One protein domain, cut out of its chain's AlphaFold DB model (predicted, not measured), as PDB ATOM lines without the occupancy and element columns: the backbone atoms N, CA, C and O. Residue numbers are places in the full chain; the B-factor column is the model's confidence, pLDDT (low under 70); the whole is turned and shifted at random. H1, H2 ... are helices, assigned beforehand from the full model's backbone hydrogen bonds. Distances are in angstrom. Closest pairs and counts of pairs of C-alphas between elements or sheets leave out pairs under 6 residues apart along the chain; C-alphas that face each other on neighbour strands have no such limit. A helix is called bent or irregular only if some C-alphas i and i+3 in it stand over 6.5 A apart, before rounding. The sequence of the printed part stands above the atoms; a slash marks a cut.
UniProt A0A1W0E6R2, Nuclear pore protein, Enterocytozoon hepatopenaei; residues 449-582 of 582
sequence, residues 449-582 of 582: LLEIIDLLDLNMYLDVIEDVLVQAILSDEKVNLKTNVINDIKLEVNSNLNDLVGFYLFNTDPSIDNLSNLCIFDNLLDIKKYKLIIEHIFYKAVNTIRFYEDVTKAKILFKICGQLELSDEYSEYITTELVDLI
ATOM      1  N   LEU A 449      20.358 -29.963  36.827       72.75
ATOM      2  CA  LEU A 449      19.822 -30.010  35.459       72.75
ATOM      3  C   LEU A 449      18.386 -29.478  35.389       72.75
ATOM      4  O   LEU A 449      17.970 -29.007  34.333       72.75
ATOM      5  N   LEU A 450      17.657 -29.483  36.512       69.31
ATOM      6  CA  LEU A 450      16.315 -28.908  36.589       69.31
ATOM      7  C   LEU A 450      16.295 -27.396  36.298       69.31
ATOM      8  O   LEU A 450      15.278 -26.881  35.839       69.31
ATOM      9  N   GLU A 451      17.398 -26.677  36.533       69.00
ATOM     10  CA  GLU A 451      17.479 -25.235  36.258       69.00
ATOM     11  C   GLU A 451      17.509 -24.922  34.756       69.00
ATOM     12  O   GLU A 451      17.047 -23.861  34.341       69.00
ATOM     13  N   ILE A 452      17.998 -25.861  33.939       70.88
ATOM     14  CA  ILE A 452      18.127 -25.732  32.477       70.88
ATOM     15  C   ILE A 452      17.173 -26.660  31.718       70.88
ATOM     16  O   ILE A 452      17.346 -26.895  30.522       70.88
ATOM     17  N   ILE A 453      16.173 -27.201  32.415       69.81
ATOM     18  CA  ILE A 453      15.306 -28.273  31.924       69.81
ATOM     19  C   ILE A 453      14.541 -27.889  30.652       69.81
ATOM     20  O   ILE A 453      14.364 -28.715  29.762       69.81
ATOM     21  N   ASP A 454      14.194 -26.607  30.537       68.44
ATOM     22  CA  ASP A 454      13.448 -26.020  29.420       68.44
ATOM     23  C   ASP A 454      14.264 -25.996  28.103       68.44
ATOM     24  O   ASP A 454      13.720 -25.715  27.037       68.44
ATOM     25  N   LEU A 455      15.574 -26.271  28.164       70.75
ATOM     26  CA  LEU A 455      16.494 -26.280  27.018       70.75
ATOM     27  C   LEU A 455      16.914 -27.691  26.585       70.75
ATOM     28  O   LEU A 455      17.676 -27.830  25.627       70.75
ATOM     29  N   LEU A 456      16.469 -28.728  27.299       71.38
ATOM     30  CA  LEU A 456      16.790 -30.118  26.990       71.38
ATOM     31  C   LEU A 456      15.824 -30.682  25.944       71.38
ATOM     32  O   LEU A 456      14.636 -30.368  25.935       71.38
ATOM     33  N   ASP A 457      16.326 -31.573  25.090       70.69
ATOM     34  CA  ASP A 457      15.468 -32.365  24.208       70.69
ATOM     35  C   ASP A 457      14.590 -33.320  25.039       70.69
ATOM     36  O   ASP A 457      15.032 -33.844  26.063       70.69
ATOM     37  N   LEU A 458      13.379 -33.613  24.552       66.56
ATOM     38  CA  LEU A 458      12.358 -34.426  25.235       66.56
ATOM     39  C   LEU A 458      12.885 -35.730  25.853       66.56
ATOM     40  O   LEU A 458      12.608 -36.026  27.008       66.56
ATOM     41  N   ASN A 459      13.704 -36.494  25.130       70.62
ATOM     42  CA  ASN A 459      14.249 -37.742  25.673       70.62
ATOM     43  C   ASN A 459      15.189 -37.493  26.865       70.62
ATOM     44  O   ASN A 459      15.110 -38.185  27.871       70.62
ATOM     45  N   MET A 460      16.054 -36.474  26.781       71.06
ATOM     46  CA  MET A 460      16.970 -36.138  27.877       71.06
ATOM     47  C   MET A 460      16.227 -35.538  29.069       71.06
ATOM     48  O   MET A 460      16.627 -35.773  30.204       71.06
ATOM     49  N   TYR A 461      15.168 -34.775  28.803       72.56
ATOM     50  CA  TYR A 461      14.249 -34.253  29.804       72.56
ATOM     51  C   TYR A 461      13.624 -35.387  30.628       72.56
ATOM     52  O   TYR A 461      13.716 -35.370  31.855       72.56
ATOM     53  N   LEU A 462      13.063 -36.401  29.957       73.25
ATOM     54  CA  LEU A 462      12.421 -37.539  30.619       73.25
ATOM     55  C   LEU A 462      13.424 -38.332  31.472       73.25
ATOM     56  O   LEU A 462      13.138 -38.591  32.640       73.25
ATOM     57  N   ASP A 463      14.612 -38.627  30.933       75.75
ATOM     58  CA  ASP A 463      15.673 -39.343  31.659       75.75
ATOM     59  C   ASP A 463      16.104 -38.600  32.937       75.75
ATOM     60  O   ASP A 463      16.270 -39.197  33.997       75.75
ATOM     61  N   VAL A 464      16.288 -37.276  32.851       74.88
ATOM     62  CA  VAL A 464      16.737 -36.461  33.990       74.88
ATOM     63  C   VAL A 464      15.683 -36.425  35.090       74.88
ATOM     64  O   VAL A 464      16.025 -36.503  36.267       74.88
ATOM     65  N   ILE A 465      14.405 -36.308  34.730       76.19
ATOM     66  CA  ILE A 465      13.322 -36.280  35.716       76.19
ATOM     67  C   ILE A 465      13.161 -37.642  36.382       76.19
ATOM     68  O   ILE A 465      12.960 -37.687  37.594       76.19
ATOM     69  N   GLU A 466      13.286 -38.733  35.625       79.12
ATOM     70  CA  GLU A 466      13.299 -40.085  36.181       79.12
ATOM     71  C   GLU A 466      14.420 -40.235  37.221       79.12
ATOM     72  O   GLU A 466      14.132 -40.553  38.376       79.12
ATOM     73  N   ASP A 467      15.663 -39.893  36.869       78.25
ATOM     74  CA  ASP A 467      16.801 -39.968  37.793       78.25
ATOM     75  C   ASP A 467      16.604 -39.100  39.048       78.25
ATOM     76  O   ASP A 467      16.906 -39.529  40.165       78.25
ATOM     77  N   VAL A 468      16.099 -37.873  38.882       77.50
ATOM     78  CA  VAL A 468      15.871 -36.945  39.998       77.50
ATOM     79  C   VAL A 468      14.757 -37.439  40.919       77.50
ATOM     80  O   VAL A 468      14.911 -37.364  42.137       77.50
ATOM     81  N   LEU A 469      13.654 -37.958  40.375       78.19
ATOM     82  CA  LEU A 469      12.559 -38.514  41.173       78.19
ATOM     83  C   LEU A 469      13.011 -39.755  41.944       78.19
ATOM     84  O   LEU A 469      12.719 -39.863  43.133       78.19
ATOM     85  N   VAL A 470      13.759 -40.657  41.302       83.38
ATOM     86  CA  VAL A 470      14.327 -41.842  41.961       83.38
ATOM     87  C   VAL A 470      15.226 -41.418  43.124       83.38
ATOM     88  O   VAL A 470      15.060 -41.922  44.235       83.38
ATOM     89  N   GLN A 471      16.137 -40.465  42.901       81.75
ATOM     90  CA  GLN A 471      17.007 -39.953  43.962       81.75
ATOM     91  C   GLN A 471      16.204 -39.325  45.102       81.75
ATOM     92  O   GLN A 471      16.429 -39.688  46.249       81.75
ATOM     93  N   ALA A 472      15.241 -38.457  44.791       79.50
ATOM     94  CA  ALA A 472      14.420 -37.766  45.782       79.50
ATOM     95  C   ALA A 472      13.581 -38.714  46.646       79.50
ATOM     96  O   ALA A 472      13.421 -38.488  47.844       79.50
ATOM     97  N   ILE A 473      13.043 -39.786  46.051       83.12
ATOM     98  CA  ILE A 473      12.307 -40.808  46.798       83.12
ATOM     99  C   ILE A 473      13.247 -41.517  47.774       83.12
ATOM    100  O   ILE A 473      12.926 -41.607  48.953       83.12
ATOM    101  N   LEU A 474      14.411 -41.973  47.302       84.56
ATOM    102  CA  LEU A 474      15.373 -42.725  48.116       84.56
ATOM    103  C   LEU A 474      16.070 -41.871  49.192       84.56
ATOM    104  O   LEU A 474      16.537 -42.414  50.190       84.56
ATOM    105  N   SER A 475      16.164 -40.552  49.003       79.06
ATOM    106  CA  SER A 475      16.781 -39.622  49.961       79.06
ATOM    107  C   SER A 475      15.783 -38.904  50.878       79.06
ATOM    108  O   SER A 475      16.213 -38.164  51.763       79.06
ATOM    109  N   ASP A 476      14.472 -39.107  50.690       76.88
ATOM    110  CA  ASP A 476      13.396 -38.348  51.350       76.88
ATOM    111  C   ASP A 476      13.488 -36.815  51.153       76.88
ATOM    112  O   ASP A 476      12.960 -36.028  51.949       76.88
ATOM    113  N   GLU A 477      14.135 -36.358  50.077       76.50
ATOM    114  CA  GLU A 477      14.278 -34.935  49.765       76.50
ATOM    115  C   GLU A 477      13.055 -34.380  49.022       76.50
ATOM    116  O   GLU A 477      12.508 -34.984  48.098       76.50
ATOM    117  N   LYS A 478      12.638 -33.161  49.390       71.81
ATOM    118  CA  LYS A 478      11.605 -32.424  48.652       71.81
ATOM    119  C   LYS A 478      12.237 -31.682  47.481       71.81
ATOM    120  O   LYS A 478      12.940 -30.692  47.675       71.81
ATOM    121  N   VAL A 479      11.925 -32.116  46.267       68.38
ATOM    122  CA  VAL A 479      12.313 -31.427  45.034       68.38
ATOM    123  C   VAL A 479      11.241 -30.402  44.666       68.38
ATOM    124  O   VAL A 479      10.060 -30.732  44.529       68.38
ATOM    125  N   ASN A 480      11.659 -29.150  44.462       62.47
ATOM    126  CA  ASN A 480      10.821 -28.094  43.892       62.47
ATOM    127  C   ASN A 480      10.666 -28.304  42.377       62.47
ATOM    128  O   ASN A 480      11.235 -27.573  41.568       62.47
ATOM    129  N   LEU A 481       9.901 -29.318  41.984       64.00
ATOM    130  CA  LEU A 481       9.466 -29.464  40.598       64.00
ATOM    131  C   LEU A 481       8.476 -28.333  40.294       64.00
ATOM    132  O   LEU A 481       7.475 -28.175  40.997       64.00
ATOM    133  N   LYS A 482       8.744 -27.517  39.263       57.81
ATOM    134  CA  LYS A 482       7.780 -26.508  38.793       57.81
ATOM    135  C   LYS A 482       6.449 -27.227  38.514       57.81
ATOM    136  O   LYS A 482       6.428 -28.217  37.795       57.81
ATOM    137  N   THR A 483       5.327 -26.734  39.033       47.88
ATOM    138  CA  THR A 483       3.993 -27.357  38.867       47.88
ATOM    139  C   THR A 483       3.593 -27.606  37.409       47.88
ATOM    140  O   THR A 483       2.819 -28.517  37.134       47.88
ATOM    141  N   ASN A 484       4.147 -26.833  36.472       50.72
ATOM    142  CA  ASN A 484       3.921 -27.011  35.038       50.72
ATOM    143  C   ASN A 484       4.596 -28.288  34.504       50.72
ATOM    144  O   ASN A 484       3.969 -29.022  33.758       50.72
ATOM    145  N   VAL A 485       5.792 -28.628  35.000       56.38
ATOM    146  CA  VAL A 485       6.548 -29.840  34.630       56.38
ATOM    147  C   VAL A 485       5.770 -31.108  34.992       56.38
ATOM    148  O   VAL A 485       5.670 -32.023  34.186       56.38
ATOM    149  N   ILE A 486       5.128 -31.145  36.164       54.38
ATOM    150  CA  ILE A 486       4.290 -32.282  36.596       54.38
ATOM    151  C   ILE A 486       3.047 -32.438  35.705       54.38
ATOM    152  O   ILE A 486       2.618 -33.558  35.428       54.38
ATOM    153  N   ASN A 487       2.463 -31.328  35.251       53.62
ATOM    154  CA  ASN A 487       1.301 -31.352  34.364       53.62
ATOM    155  C   ASN A 487       1.680 -31.752  32.930       53.62
ATOM    156  O   ASN A 487       0.922 -32.490  32.303       53.62
ATOM    157  N   ASP A 488       2.854 -31.339  32.451       55.56
ATOM    158  CA  ASP A 488       3.381 -31.716  31.137       55.56
ATOM    159  C   ASP A 488       3.783 -33.205  31.100       55.56
ATOM    160  O   ASP A 488       3.452 -33.908  30.151       55.56
ATOM    161  N   ILE A 489       4.369 -33.742  32.183       57.34
ATOM    162  CA  ILE A 489       4.663 -35.184  32.330       57.34
ATOM    163  C   ILE A 489       3.383 -36.032  32.297       57.34
ATOM    164  O   ILE A 489       3.371 -37.102  31.698       57.34
ATOM    165  N   LYS A 490       2.287 -35.555  32.905       54.09
ATOM    166  CA  LYS A 490       0.984 -36.247  32.858       54.09
ATOM    167  C   LYS A 490       0.367 -36.278  31.456       54.09
ATOM    168  O   LYS A 490      -0.495 -37.119  31.201       54.09
ATOM    169  N   LEU A 491       0.758 -35.354  30.574       53.00
ATOM    170  CA  LEU A 491       0.278 -35.264  29.192       53.00
ATOM    171  C   LEU A 491       1.103 -36.127  28.223       53.00
ATOM    172  O   LEU A 491       0.579 -36.522  27.179       53.00
ATOM    173  N   GLU A 492       2.353 -36.462  28.562       53.59
ATOM    174  CA  GLU A 492       3.201 -37.350  27.762       53.59
ATOM    175  C   GLU A 492       3.039 -38.832  28.149       53.59
ATOM    176  O   GLU A 492       2.906 -39.210  29.308       53.59
ATOM    177  N   VAL A 493       3.052 -39.711  27.142       52.59
ATOM    178  CA  VAL A 493       2.652 -41.137  27.195       52.59
ATOM    179  C   VAL A 493       3.647 -42.036  27.970       52.59
ATOM    180  O   VAL A 493       3.625 -43.258  27.829       52.59
ATOM    181  N   ASN A 494       4.547 -41.485  28.790       64.31
ATOM    182  CA  ASN A 494       5.551 -42.288  29.490       64.31
ATOM    183  C   ASN A 494       5.007 -42.830  30.823       64.31
ATOM    184  O   ASN A 494       5.055 -42.168  31.860       64.31
ATOM    185  N   SER A 495       4.486 -44.062  30.794       68.56
ATOM    186  CA  SER A 495       3.914 -44.747  31.965       68.56
ATOM    187  C   SER A 495       4.879 -44.817  33.153       68.56
ATOM    188  O   SER A 495       4.453 -44.669  34.293       68.56
ATOM    189  N   ASN A 496       6.181 -44.948  32.890       77.31
ATOM    190  CA  ASN A 496       7.211 -45.095  33.918       77.31
ATOM    191  C   ASN A 496       7.364 -43.849  34.812       77.31
ATOM    192  O   ASN A 496       7.599 -43.968  36.012       77.31
ATOM    193  N   LEU A 497       7.208 -42.658  34.234       75.31
ATOM    194  CA  LEU A 497       7.304 -41.387  34.952       75.31
ATOM    195  C   LEU A 497       6.060 -41.109  35.797       75.31
ATOM    196  O   LEU A 497       6.183 -40.618  36.915       75.31
ATOM    197  N   ASN A 498       4.873 -41.465  35.299       76.81
ATOM    198  CA  ASN A 498       3.634 -41.353  36.074       76.81
ATOM    199  C   ASN A 498       3.665 -42.248  37.322       76.81
ATOM    200  O   ASN A 498       3.294 -41.790  38.404       76.81
ATOM    201  N   ASP A 499       4.184 -43.471  37.189       81.75
ATOM    202  CA  ASP A 499       4.419 -44.383  38.314       81.75
ATOM    203  C   ASP A 499       5.355 -43.734  39.365       81.75
ATOM    204  O   ASP A 499       5.037 -43.697  40.557       81.75
ATOM    205  N   LEU A 500       6.483 -43.148  38.934       82.94
ATOM    206  CA  LEU A 500       7.451 -42.464  39.811       82.94
ATOM    207  C   LEU A 500       6.882 -41.212  40.490       82.94
ATOM    208  O   LEU A 500       7.166 -40.969  41.663       82.94
ATOM    209  N   VAL A 501       6.048 -40.434  39.794       80.38
ATOM    210  CA  VAL A 501       5.329 -39.296  40.389       80.38
ATOM    211  C   VAL A 501       4.388 -39.776  41.494       80.38
ATOM    212  O   VAL A 501       4.339 -39.154  42.556       80.38
ATOM    213  N   GLY A 502       3.687 -40.896  41.285       81.25
ATOM    214  CA  GLY A 502       2.863 -41.530  42.316       81.25
ATOM    215  C   GLY A 502       3.679 -41.889  43.560       81.25
ATOM    216  O   GLY A 502       3.320 -41.493  44.673       81.25
ATOM    217  N   PHE A 503       4.822 -42.558  43.372       85.94
ATOM    218  CA  PHE A 503       5.731 -42.903  44.469       85.94
ATOM    219  C   PHE A 503       6.254 -41.675  45.219       85.94
ATOM    220  O   PHE A 503       6.271 -41.668  46.448       85.94
ATOM    221  N   TYR A 504       6.631 -40.618  44.503       84.31
ATOM    222  CA  TYR A 504       7.118 -39.378  45.103       84.31
ATOM    223  C   TYR A 504       6.043 -38.644  45.923       84.31
ATOM    224  O   TYR A 504       6.311 -38.206  47.047       84.31
ATOM    225  N   LEU A 505       4.814 -38.544  45.402       82.56
ATOM    226  CA  LEU A 505       3.689 -37.929  46.116       82.56
ATOM    227  C   LEU A 505       3.372 -38.681  47.411       82.56
ATOM    228  O   LEU A 505       3.218 -38.056  48.456       82.56
ATOM    229  N   PHE A 506       3.357 -40.015  47.372       86.25
ATOM    230  CA  PHE A 506       3.162 -40.819  48.577       86.25
ATOM    231  C   PHE A 506       4.328 -40.691  49.569       86.25
ATOM    232  O   PHE A 506       4.110 -40.616  50.776       86.25
ATOM    233  N   ASN A 507       5.570 -40.634  49.081       85.62
ATOM    234  CA  ASN A 507       6.743 -40.527  49.947       85.62
ATOM    235  C   ASN A 507       6.789 -39.204  50.735       85.62
ATOM    236  O   ASN A 507       7.279 -39.173  51.869       85.62
ATOM    237  N   THR A 508       6.283 -38.127  50.125       81.62
ATOM    238  CA  THR A 508       6.260 -36.768  50.689       81.62
ATOM    239  C   THR A 508       5.002 -36.462  51.500       81.62
ATOM    240  O   THR A 508       5.099 -35.730  52.489       81.62
ATOM    241  N   ASP A 509       3.854 -37.017  51.107       83.19
ATOM    242  CA  ASP A 509       2.569 -36.915  51.801       83.19
ATOM    243  C   ASP A 509       1.869 -38.291  51.850       83.19
ATOM    244  O   ASP A 509       1.075 -38.635  50.962       83.19
ATOM    245  N   PRO A 510       2.189 -39.123  52.860       84.50
ATOM    246  CA  PRO A 510       1.622 -40.457  52.988       84.50
ATOM    247  C   PRO A 510       0.152 -40.381  53.427       84.50
ATOM    248  O   PRO A 510      -0.167 -40.266  54.610       84.50
ATOM    249  N   SER A 511      -0.750 -40.466  52.450       85.50
ATOM    250  CA  SER A 511      -2.204 -40.507  52.624       85.50
ATOM    251  C   SER A 511      -2.805 -41.722  51.914       85.50
ATOM    252  O   SER A 511      -2.189 -42.299  51.014       85.50
ATOM    253  N   ILE A 512      -4.024 -42.121  52.293       81.94
ATOM    254  CA  ILE A 512      -4.711 -43.258  51.658       81.94
ATOM    255  C   ILE A 512      -5.005 -43.005  50.171       81.94
ATOM    256  O   ILE A 512      -4.970 -43.940  49.367       81.94
ATOM    257  N   ASP A 513      -5.236 -41.747  49.796       82.44
ATOM    258  CA  ASP A 513      -5.488 -41.337  48.416       82.44
ATOM    259  C   ASP A 513      -4.210 -41.462  47.578       82.44
ATOM    260  O   ASP A 513      -4.220 -42.093  46.522       82.44
ATOM    261  N   ASN A 514      -3.080 -40.957  48.088       83.81
ATOM    262  CA  ASN A 514      -1.786 -41.080  47.410       83.81
ATOM    263  C   ASN A 514      -1.308 -42.536  47.346       83.81
ATOM    264  O   ASN A 514      -0.757 -42.947  46.329       83.81
ATOM    265  N   LEU A 515      -1.574 -43.334  48.387       84.06
ATOM    266  CA  LEU A 515      -1.290 -44.769  48.396       84.06
ATOM    267  C   LEU A 515      -2.085 -45.505  47.309       84.06
ATOM    268  O   LEU A 515      -1.546 -46.372  46.629       84.06
ATOM    269  N   SER A 516      -3.363 -45.156  47.131       81.81
ATOM    270  CA  SER A 516      -4.235 -45.775  46.121       81.81
ATOM    271  C   SER A 516      -3.800 -45.459  44.688       81.81
ATOM    272  O   SER A 516      -4.097 -46.232  43.785       81.81
ATOM    273  N   ASN A 517      -3.077 -44.353  44.492       79.62
ATOM    274  CA  ASN A 517      -2.538 -43.936  43.198       79.62
ATOM    275  C   ASN A 517      -1.195 -44.602  42.851       79.62
ATOM    276  O   ASN A 517      -0.629 -44.309  41.798       79.62
ATOM    277  N   LEU A 518      -0.650 -45.460  43.719       83.56
ATOM    278  CA  LEU A 518       0.588 -46.173  43.425       83.56
ATOM    279  C   LEU A 518       0.344 -47.334  42.459       83.56
ATOM    280  O   LEU A 518      -0.534 -48.170  42.677       83.56
ATOM    281  N   CYS A 519       1.237 -47.478  41.479       79.19
ATOM    282  CA  CYS A 519       1.202 -48.556  40.491       79.19
ATOM    283  C   CYS A 519       1.330 -49.966  41.103       79.19
ATOM    284  O   CYS A 519       1.064 -50.963  40.437       79.19
ATOM    285  N   ILE A 520       1.739 -50.078  42.376       80.31
ATOM    286  CA  ILE A 520       1.826 -51.357  43.095       80.31
ATOM    287  C   ILE A 520       0.456 -52.027  43.270       80.31
ATOM    288  O   ILE A 520       0.393 -53.245  43.409       80.31
ATOM    289  N   PHE A 521      -0.639 -51.262  43.242       77.88
ATOM    290  CA  PHE A 521      -1.996 -51.798  43.373       77.88
ATOM    291  C   PHE A 521      -2.668 -52.084  42.019       77.88
ATOM    292  O   PHE A 521      -3.772 -52.634  41.992       77.88
ATOM    293  N   ASP A 522      -1.988 -51.802  40.902       74.94
ATOM    294  CA  ASP A 522      -2.459 -52.129  39.558       74.94
ATOM    295  C   ASP A 522      -2.027 -53.544  39.149       74.94
ATOM    296  O   ASP A 522      -0.851 -53.851  38.955       74.94
ATOM    297  N   ASN A 523      -3.006 -54.432  38.952       61.16
ATOM    298  CA  ASN A 523      -2.801 -55.869  38.701       61.16
ATOM    299  C   ASN A 523      -2.074 -56.228  37.382       61.16
ATOM    300  O   ASN A 523      -1.922 -57.414  37.082       61.16
ATOM    301  N   LEU A 524      -1.668 -55.247  36.568       60.34
ATOM    302  CA  LEU A 524      -1.180 -55.440  35.196       60.34
ATOM    303  C   LEU A 524       0.274 -54.988  34.962       60.34
ATOM    304  O   LEU A 524       0.770 -55.149  33.846       60.34
ATOM    305  N   LEU A 525       0.963 -54.442  35.968       67.12
ATOM    306  CA  LEU A 525       2.300 -53.856  35.803       67.12
ATOM    307  C   LEU A 525       3.421 -54.759  36.340       67.12
ATOM    308  O   LEU A 525       3.252 -55.482  37.322       67.12
ATOM    309  N   ASP A 526       4.594 -54.711  35.696       72.12
ATOM    310  CA  ASP A 526       5.809 -55.348  36.214       72.12
ATOM    311  C   ASP A 526       6.405 -54.477  37.326       72.12
ATOM    312  O   ASP A 526       7.039 -53.454  37.072       72.12
ATOM    313  N   ILE A 527       6.171 -54.882  38.573       77.81
ATOM    314  CA  ILE A 527       6.564 -54.145  39.780       77.81
ATOM    315  C   ILE A 527       8.070 -54.317  40.075       77.81
ATOM    316  O   ILE A 527       8.655 -53.534  40.826       77.81
ATOM    317  N   LYS A 528       8.750 -55.297  39.453       78.88
ATOM    318  CA  LYS A 528      10.159 -55.619  39.754       78.88
ATOM    319  C   LYS A 528      11.117 -54.461  39.482       78.88
ATOM    320  O   LYS A 528      12.103 -54.322  40.205       78.88
ATOM    321  N   LYS A 529      10.813 -53.608  38.496       80.44
ATOM    322  CA  LYS A 529      11.613 -52.410  38.175       80.44
ATOM    323  C   LYS A 529      11.717 -51.421  39.344       80.44
ATOM    324  O   LYS A 529      12.705 -50.704  39.436       80.44
ATOM    325  N   TYR A 530      10.754 -51.428  40.268       83.44
ATOM    326  CA  TYR A 530      10.679 -50.484  41.387       83.44
ATOM    327  C   TYR A 530      11.102 -51.068  42.733       83.44
ATOM    328  O   TYR A 530      10.869 -50.432  43.756       83.44
ATOM    329  N   LYS A 531      11.732 -52.252  42.763       85.38
ATOM    330  CA  LYS A 531      12.067 -52.959  44.012       85.38
ATOM    331  C   LYS A 531      12.696 -52.052  45.081       85.38
ATOM    332  O   LYS A 531      12.180 -51.997  46.190       85.38
ATOM    333  N   LEU A 532      13.739 -51.297  44.728       83.81
ATOM    334  CA  LEU A 532      14.454 -50.413  45.662       83.81
ATOM    335  C   LEU A 532      13.581 -49.266  46.196       83.81
ATOM    336  O   LEU A 532      13.656 -48.919  47.370       83.81
ATOM    337  N   ILE A 533      12.733 -48.688  45.343       85.25
ATOM    338  CA  ILE A 533      11.793 -47.634  45.743       85.25
ATOM    339  C   ILE A 533      10.740 -48.199  46.696       85.25
ATOM    340  O   ILE A 533      10.421 -47.577  47.705       85.25
ATOM    341  N   ILE A 534      10.220 -49.389  46.386       85.25
ATOM    342  CA  ILE A 534       9.192 -50.056  47.185       85.25
ATOM    343  C   ILE A 534       9.736 -50.433  48.557       85.25
ATOM    344  O   ILE A 534       9.041 -50.199  49.538       85.25
ATOM    345  N   GLU A 535      10.964 -50.949  48.638       85.38
ATOM    346  CA  GLU A 535      11.667 -51.205  49.905       85.38
ATOM    347  C   GLU A 535      11.741 -49.939  50.766       85.38
ATOM    348  O   GLU A 535      11.382 -49.967  51.943       85.38
ATOM    349  N   HIS A 536      12.116 -48.808  50.161       85.75
ATOM    350  CA  HIS A 536      12.259 -47.533  50.868       85.75
ATOM    351  C   HIS A 536      10.934 -47.001  51.433       85.75
ATOM    352  O   HIS A 536      10.862 -46.568  52.583       85.75
ATOM    353  N   ILE A 537       9.849 -47.069  50.657       87.44
ATOM    354  CA  ILE A 537       8.527 -46.583  51.091       87.44
ATOM    355  C   ILE A 537       7.717 -47.633  51.870       87.44
ATOM    356  O   ILE A 537       6.619 -47.322  52.340       87.44
ATOM    357  N   PHE A 538       8.218 -48.865  52.008       86.94
ATOM    358  CA  PHE A 538       7.448 -50.015  52.493       86.94
ATOM    359  C   PHE A 538       6.846 -49.771  53.876       86.94
ATOM    360  O   PHE A 538       5.646 -49.939  54.085       86.94
ATOM    361  N   TYR A 539       7.665 -49.290  54.813       86.75
ATOM    362  CA  TYR A 539       7.227 -48.965  56.169       86.75
ATOM    363  C   TYR A 539       6.153 -47.868  56.184       86.75
ATOM    364  O   TYR A 539       5.170 -47.974  56.919       86.75
ATOM    365  N   LYS A 540       6.293 -46.838  55.334       88.38
ATOM    366  CA  LYS A 540       5.290 -45.766  55.195       88.38
ATOM    367  C   LYS A 540       3.968 -46.329  54.668       88.38
ATOM    368  O   LYS A 540       2.907 -45.976  55.184       88.38
ATOM    369  N   ALA A 541       4.023 -47.240  53.694       86.31
ATOM    370  CA  ALA A 541       2.848 -47.920  53.151       86.31
ATOM    371  C   ALA A 541       2.144 -48.785  54.206       86.31
ATOM    372  O   ALA A 541       0.938 -48.634  54.397       86.31
ATOM    373  N   VAL A 542       2.887 -49.616  54.947       86.38
ATOM    374  CA  VAL A 542       2.339 -50.449  56.033       86.38
ATOM    375  C   VAL A 542       1.656 -49.594  57.100       86.38
ATOM    376  O   VAL A 542       0.503 -49.850  57.443       86.38
ATOM    377  N   ASN A 543       2.316 -48.532  57.567       85.88
ATOM    378  CA  ASN A 543       1.764 -47.651  58.598       85.88
ATOM    379  C   ASN A 543       0.497 -46.928  58.123       85.88
ATOM    380  O   ASN A 543      -0.456 -46.786  58.888       85.88
ATOM    381  N   THR A 544       0.461 -46.508  56.854       86.25
ATOM    382  CA  THR A 544      -0.724 -45.870  56.262       86.25
ATOM    383  C   THR A 544      -1.889 -46.857  56.192       86.25
ATOM    384  O   THR A 544      -2.990 -46.536  56.624       86.25
ATOM    385  N   ILE A 545      -1.662 -48.087  55.718       86.56
ATOM    386  CA  ILE A 545      -2.711 -49.119  55.654       86.56
ATOM    387  C   ILE A 545      -3.226 -49.463  57.051       86.56
ATOM    388  O   ILE A 545      -4.436 -49.571  57.232       86.56
ATOM    389  N   ARG A 546      -2.327 -49.591  58.034       85.62
ATOM    390  CA  ARG A 546      -2.696 -49.869  59.426       85.62
ATOM    391  C   ARG A 546      -3.572 -48.761  60.006       85.62
ATOM    392  O   ARG A 546      -4.575 -49.055  60.639       85.62
ATOM    393  N   PHE A 547      -3.217 -47.498  59.763       86.00
ATOM    394  CA  PHE A 547      -3.967 -46.345  60.264       86.00
ATOM    395  C   PHE A 547      -5.389 -46.253  59.690       86.00
ATOM    396  O   PHE A 547      -6.308 -45.852  60.401       86.00
ATOM    397  N   TYR A 548      -5.576 -46.616  58.417       85.50
ATOM    398  CA  TYR A 548      -6.876 -46.563  57.735       85.50
ATOM    399  C   TYR A 548      -7.635 -47.904  57.711       85.50
ATOM    400  O   TYR A 548      -8.730 -47.959  57.155       85.50
ATOM    401  N   GLU A 549      -7.069 -48.970  58.285       84.12
ATOM    402  CA  GLU A 549      -7.648 -50.322  58.367       84.12
ATOM    403  C   GLU A 549      -8.108 -50.914  57.008       84.12
ATOM    404  O   GLU A 549      -9.115 -51.617  56.909       84.12
ATOM    405  N   ASP A 550      -7.361 -50.660  55.925       82.81
ATOM    406  CA  ASP A 550      -7.699 -51.157  54.579       82.81
ATOM    407  C   ASP A 550      -7.239 -52.615  54.355       82.81
ATOM    408  O   ASP A 550      -6.128 -52.900  53.892       82.81
ATOM    409  N   VAL A 551      -8.152 -53.553  54.634       82.50
ATOM    410  CA  VAL A 551      -7.981 -55.011  54.457       82.50
ATOM    411  C   VAL A 551      -7.576 -55.393  53.027       82.50
ATOM    412  O   VAL A 551      -6.802 -56.331  52.810       82.50
ATOM    413  N   THR A 552      -8.102 -54.692  52.019       83.19
ATOM    414  CA  THR A 552      -7.840 -55.029  50.614       83.19
ATOM    415  C   THR A 552      -6.415 -54.693  50.205       83.19
ATOM    416  O   THR A 552      -5.733 -55.534  49.609       83.19
ATOM    417  N   LYS A 553      -5.926 -53.514  50.593       83.88
ATOM    418  CA  LYS A 553      -4.548 -53.103  50.313       83.88
ATOM    419  C   LYS A 553      -3.541 -53.898  51.136       83.88
ATOM    420  O   LYS A 553      -2.480 -54.224  50.607       83.88
ATOM    421  N   ALA A 554      -3.892 -54.291  52.363       81.56
ATOM    422  CA  ALA A 554      -3.070 -55.181  53.183       81.56
ATOM    423  C   ALA A 554      -2.796 -56.515  52.461       81.56
ATOM    424  O   ALA A 554      -1.640 -56.901  52.288       81.56
ATOM    425  N   LYS A 555      -3.837 -57.177  51.929       83.06
ATOM    426  CA  LYS A 555      -3.700 -58.433  51.160       83.06
ATOM    427  C   LYS A 555      -2.825 -58.277  49.914       83.06
ATOM    428  O   LYS A 555      -2.038 -59.172  49.599       83.06
ATOM    429  N   ILE A 556      -2.946 -57.150  49.210       83.38
ATOM    430  CA  ILE A 556      -2.124 -56.860  48.028       83.38
ATOM    431  C   ILE A 556      -0.660 -56.635  48.431       83.38
ATOM    432  O   ILE A 556       0.226 -57.238  47.831       83.38
ATOM    433  N   LEU A 557      -0.393 -55.861  49.486       83.75
ATOM    434  CA  LEU A 557       0.969 -55.587  49.947       83.75
ATOM    435  C   LEU A 557       1.688 -56.860  50.436       83.75
ATOM    436  O   LEU A 557       2.861 -57.055  50.120       83.75
ATOM    437  N   PHE A 558       0.976 -57.785  51.095       81.69
ATOM    438  CA  PHE A 558       1.499 -59.120  51.434       81.69
ATOM    439  C   PHE A 558       1.920 -59.920  50.204       81.69
ATOM    440  O   PHE A 558       2.993 -60.527  50.176       81.69
ATOM    441  N   LYS A 559       1.084 -59.911  49.161       82.94
ATOM    442  CA  LYS A 559       1.391 -60.590  47.901       82.94
ATOM    443  C   LYS A 559       2.628 -59.982  47.235       82.94
ATOM    444  O   LYS A 559       3.460 -60.723  46.719       82.94
ATOM    445  N   ILE A 560       2.767 -58.660  47.287       82.50
ATOM    446  CA  ILE A 560       3.908 -57.928  46.722       82.50
ATOM    447  C   ILE A 560       5.198 -58.230  47.483       82.50
ATOM    448  O   ILE A 560       6.223 -58.457  46.844       82.50
ATOM    449  N   CYS A 561       5.143 -58.316  48.815       81.50
ATOM    450  CA  CYS A 561       6.281 -58.707  49.651       81.50
ATOM    451  C   CYS A 561       6.870 -60.056  49.198       81.50
ATOM    452  O   CYS A 561       8.081 -60.181  49.019       81.50
ATOM    453  N   GLY A 562       6.002 -61.034  48.906       76.19
ATOM    454  CA  GLY A 562       6.410 -62.326  48.349       76.19
ATOM    455  C   GLY A 562       6.862 -62.266  46.882       76.19
ATOM    456  O   GLY A 562       7.799 -62.959  46.502       76.19
ATOM    457  N   GLN A 563       6.228 -61.439  46.045       80.94
ATOM    458  CA  GLN A 563       6.567 -61.317  44.618       80.94
ATOM    459  C   GLN A 563       7.897 -60.598  44.349       80.94
ATOM    460  O   GLN A 563       8.541 -60.881  43.335       80.94
ATOM    461  N   LEU A 564       8.291 -59.661  45.214       78.62
ATOM    462  CA  LEU A 564       9.534 -58.894  45.090       78.62
ATOM    463  C   LEU A 564      10.726 -59.538  45.806       78.62
ATOM    464  O   LEU A 564      11.840 -59.020  45.683       78.62
ATOM    465  N   GLU A 565      10.512 -60.655  46.514       78.69
ATOM    466  CA  GLU A 565      11.533 -61.316  47.340       78.69
ATOM    467  C   GLU A 565      12.216 -60.291  48.266       78.69
ATOM    468  O   GLU A 565      13.433 -60.077  48.204       78.69
ATOM    469  N   LEU A 566      11.403 -59.561  49.038       78.75
ATOM    470  CA  LEU A 566      11.901 -58.636  50.060       78.75
ATOM    471  C   LEU A 566      12.516 -59.433  51.221       78.75
ATOM    472  O   LEU A 566      12.168 -60.597  51.425       78.75
ATOM    473  N   SER A 567      13.449 -58.831  51.966       81.06
ATOM    474  CA  SER A 567      14.131 -59.517  53.073       81.06
ATOM    475  C   SER A 567      13.162 -59.972  54.173       81.06
ATOM    476  O   SER A 567      12.044 -59.461  54.309       81.06
ATOM    477  N   ASP A 568      13.619 -60.924  54.991       78.50
ATOM    478  CA  ASP A 568      12.843 -61.478  56.108       78.50
ATOM    479  C   ASP A 568      12.360 -60.386  57.083       78.50
ATOM    480  O   ASP A 568      11.267 -60.502  57.629       78.50
ATOM    481  N   GLU A 569      13.102 -59.283  57.221       81.81
ATOM    482  CA  GLU A 569      12.740 -58.132  58.064       81.81
ATOM    483  C   GLU A 569      11.426 -57.458  57.623       81.81
ATOM    484  O   GLU A 569      10.570 -57.157  58.455       81.81
ATOM    485  N   TYR A 570      11.222 -57.250  56.316       82.06
ATOM    486  CA  TYR A 570       9.977 -56.672  55.791       82.06
ATOM    487  C   TYR A 570       8.806 -57.648  55.924       82.06
ATOM    488  O   TYR A 570       7.681 -57.238  56.222       82.06
ATOM    489  N   SER A 571       9.085 -58.940  55.736       78.38
ATOM    490  CA  SER A 571       8.102 -60.014  55.885       78.38
ATOM    491  C   SER A 571       7.647 -60.157  57.339       78.38
ATOM    492  O   SER A 571       6.456 -60.309  57.601       78.38
ATOM    493  N   GLU A 572       8.559 -60.048  58.304       82.56
ATOM    494  CA  GLU A 572       8.235 -60.045  59.732       82.56
ATOM    495  C   GLU A 572       7.457 -58.783  60.125       82.56
ATOM    496  O   GLU A 572       6.448 -58.874  60.827       82.56
ATOM    497  N   TYR A 573       7.852 -57.614  59.607       83.69
ATOM    498  CA  TYR A 573       7.172 -56.352  59.898       83.69
ATOM    499  C   TYR A 573       5.727 -56.338  59.390       83.69
ATOM    500  O   TYR A 573       4.811 -56.039  60.153       83.69
ATOM    501  N   ILE A 574       5.493 -56.721  58.130       83.50
ATOM    502  CA  ILE A 574       4.132 -56.766  57.578       83.50
ATOM    503  C   ILE A 574       3.270 -57.816  58.297       83.50
ATOM    504  O   ILE A 574       2.086 -57.581  58.540       83.50
ATOM    505  N   THR A 575       3.879 -58.935  58.710       81.00
ATOM    506  CA  THR A 575       3.221 -59.982  59.508       81.00
ATOM    507  C   THR A 575       2.830 -59.471  60.892       81.00
ATOM    508  O   THR A 575       1.738 -59.741  61.369       81.00
ATOM    509  N   THR A 576       3.681 -58.678  61.530       82.44
ATOM    510  CA  THR A 576       3.405 -58.145  62.870       82.44
ATOM    511  C   THR A 576       2.350 -57.038  62.840       82.44
ATOM    512  O   THR A 576       1.511 -56.950  63.728       82.44
ATOM    513  N   GLU A 577       2.385 -56.189  61.816       82.88
ATOM    514  CA  GLU A 577       1.626 -54.936  61.797       82.88
ATOM    515  C   GLU A 577       0.272 -55.031  61.082       82.88
ATOM    516  O   GLU A 577      -0.637 -54.266  61.409       82.88
ATOM    517  N   LEU A 578       0.126 -55.939  60.108       81.56
ATOM    518  CA  LEU A 578      -1.070 -56.037  59.261       81.56
ATOM    519  C   LEU A 578      -1.791 -57.393  59.321       81.56
ATOM    520  O   LEU A 578      -2.864 -57.497  58.731       81.56
ATOM    521  N   VAL A 579      -1.271 -58.423  60.008       76.50
ATOM    522  CA  VAL A 579      -1.970 -59.731  60.105       76.50
ATOM    523  C   VAL A 579      -3.324 -59.611  60.778       76.50
ATOM    524  O   VAL A 579      -4.268 -60.253  60.334       76.50
ATOM    525  N   ASP A 580      -3.447 -58.751  61.786       72.94
ATOM    526  CA  ASP A 580      -4.711 -58.556  62.500       72.94
ATOM    527  C   ASP A 580      -5.822 -57.969  61.603       72.94
ATOM    528  O   ASP A 580      -7.000 -58.038  61.951       72.94
ATOM    529  N   LEU A 581      -5.460 -57.406  60.440       67.56
ATOM    530  CA  LEU A 581      -6.387 -56.833  59.461       67.56
ATOM    531  C   LEU A 581      -6.796 -57.813  58.343       67.56
ATOM    532  O   LEU A 581      -7.697 -57.487  57.574       67.56
ATOM    533  N   ILE A 582      -6.146 -58.973  58.195       59.12
ATOM    534  CA  ILE A 582      -6.291 -59.880  57.031       59.12
ATOM    535  C   ILE A 582      -7.160 -61.089  57.336       59.12
ATOM    536  O   ILE A 582      -7.992 -61.413  56.436       59.12
TER     537      ILE A 582
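AT A GLANCE: This is residues 449 to 582 of the 582 residues of the protein "Nuclear pore protein" of Enterocytozoon hepatopenaei (UniProt A0A1W0E6R2). The model is a rod of stacked short helices: H2 and H4 lie side by side in its body, H1 sits at one end, and H6, H7 and H8 form an up-and-down bundle, each running against the one before it, at the other end. H3 sits at a corner by H4, on the H1 side of the rod, and little H5 packs on H4 and H6. The printed part has 134 residues with eight named helices, H1 to H8 in order, and no named strand: the class is all helix. It is compact, with a radius of gyration of the C-alphas of 15.8 A, and spans 52 by 25 by 25 A.

HOW THE PARTS SIT: Start with H1, residues 449 to 455, which only just touches residues 461 to 464 of H2, residues 458 to 475, with 3 pairs of C-alphas within 8 A; the closest are Ile 453 and Tyr 461, 6.4 A apart, and the two are a hairpin. H3, residues 483 to 491, is near H2, and only just touches H4, residues 495 to 508, only at the corner, with 3 pairs of C-alphas within 8 A; the closest are Lys 490 and Asn 498, 6.6 A apart. H2 and H4 touch at a shallow tilt of 30 degrees, the same way, and the C-alphas of Ile 473 and Tyr 504 are closest at 5.6 A. H5, residues 512 to 516, touches H4, with the C-alphas of Phe 506 and Asn 514 closest at 5.1 A. Next comes the hub, H6, residues 527 to 548, which touches five helices and has a kink of 84 degrees near residue 534. H7, residues 551 to 563, touches H6 at a shallow tilt of 29 degrees, opposite ways, with the C-alphas of Ile 545 and Ala 554 closest at 6.6 A. H8, residues 568 to 581, touches H7 at a shallow tilt of 19 degrees, opposite ways, with the C-alphas of Val 551 and Leu 581 closest at 5.6 A. In H2, H3, H4, H5 and H7 every O i to N i+4 pair is within hydrogen-bond range, against 13 of 18 in H6, 7 of 10 in H8 and 1 of 3 in H1, where 2 of 4 O i to N i+3 pairs are.

IN THESE COORDINATES: Find C-alpha 449 at (19.822, -30.010, 35.459), where H1 begins. H2 runs 25.7 A from C-alpha 458, H4 20.5 A to C-alpha 508 at (6.260, -36.768, 50.689), H6 23.7 A, H7 18.7 A and H8 20.1 A, ending with C-alpha 581 at (-6.387, -56.833, 59.461). H1, H6 and H8 are irregular: C-alphas 451 and 454 are 8.0 A apart, 529 and 532 are 8.3 A, and 577 and 580 are 7.3 A.

THE WHOLE: The two C-alphas farthest apart are Leu 455 and Asp 580, at 52.4 A. The printed part has no cut, ends at the chain's last residue, and has no long link. Mean pLDDT of the printed part is 76.7, with 27 residues under 70, among them 479 to 495.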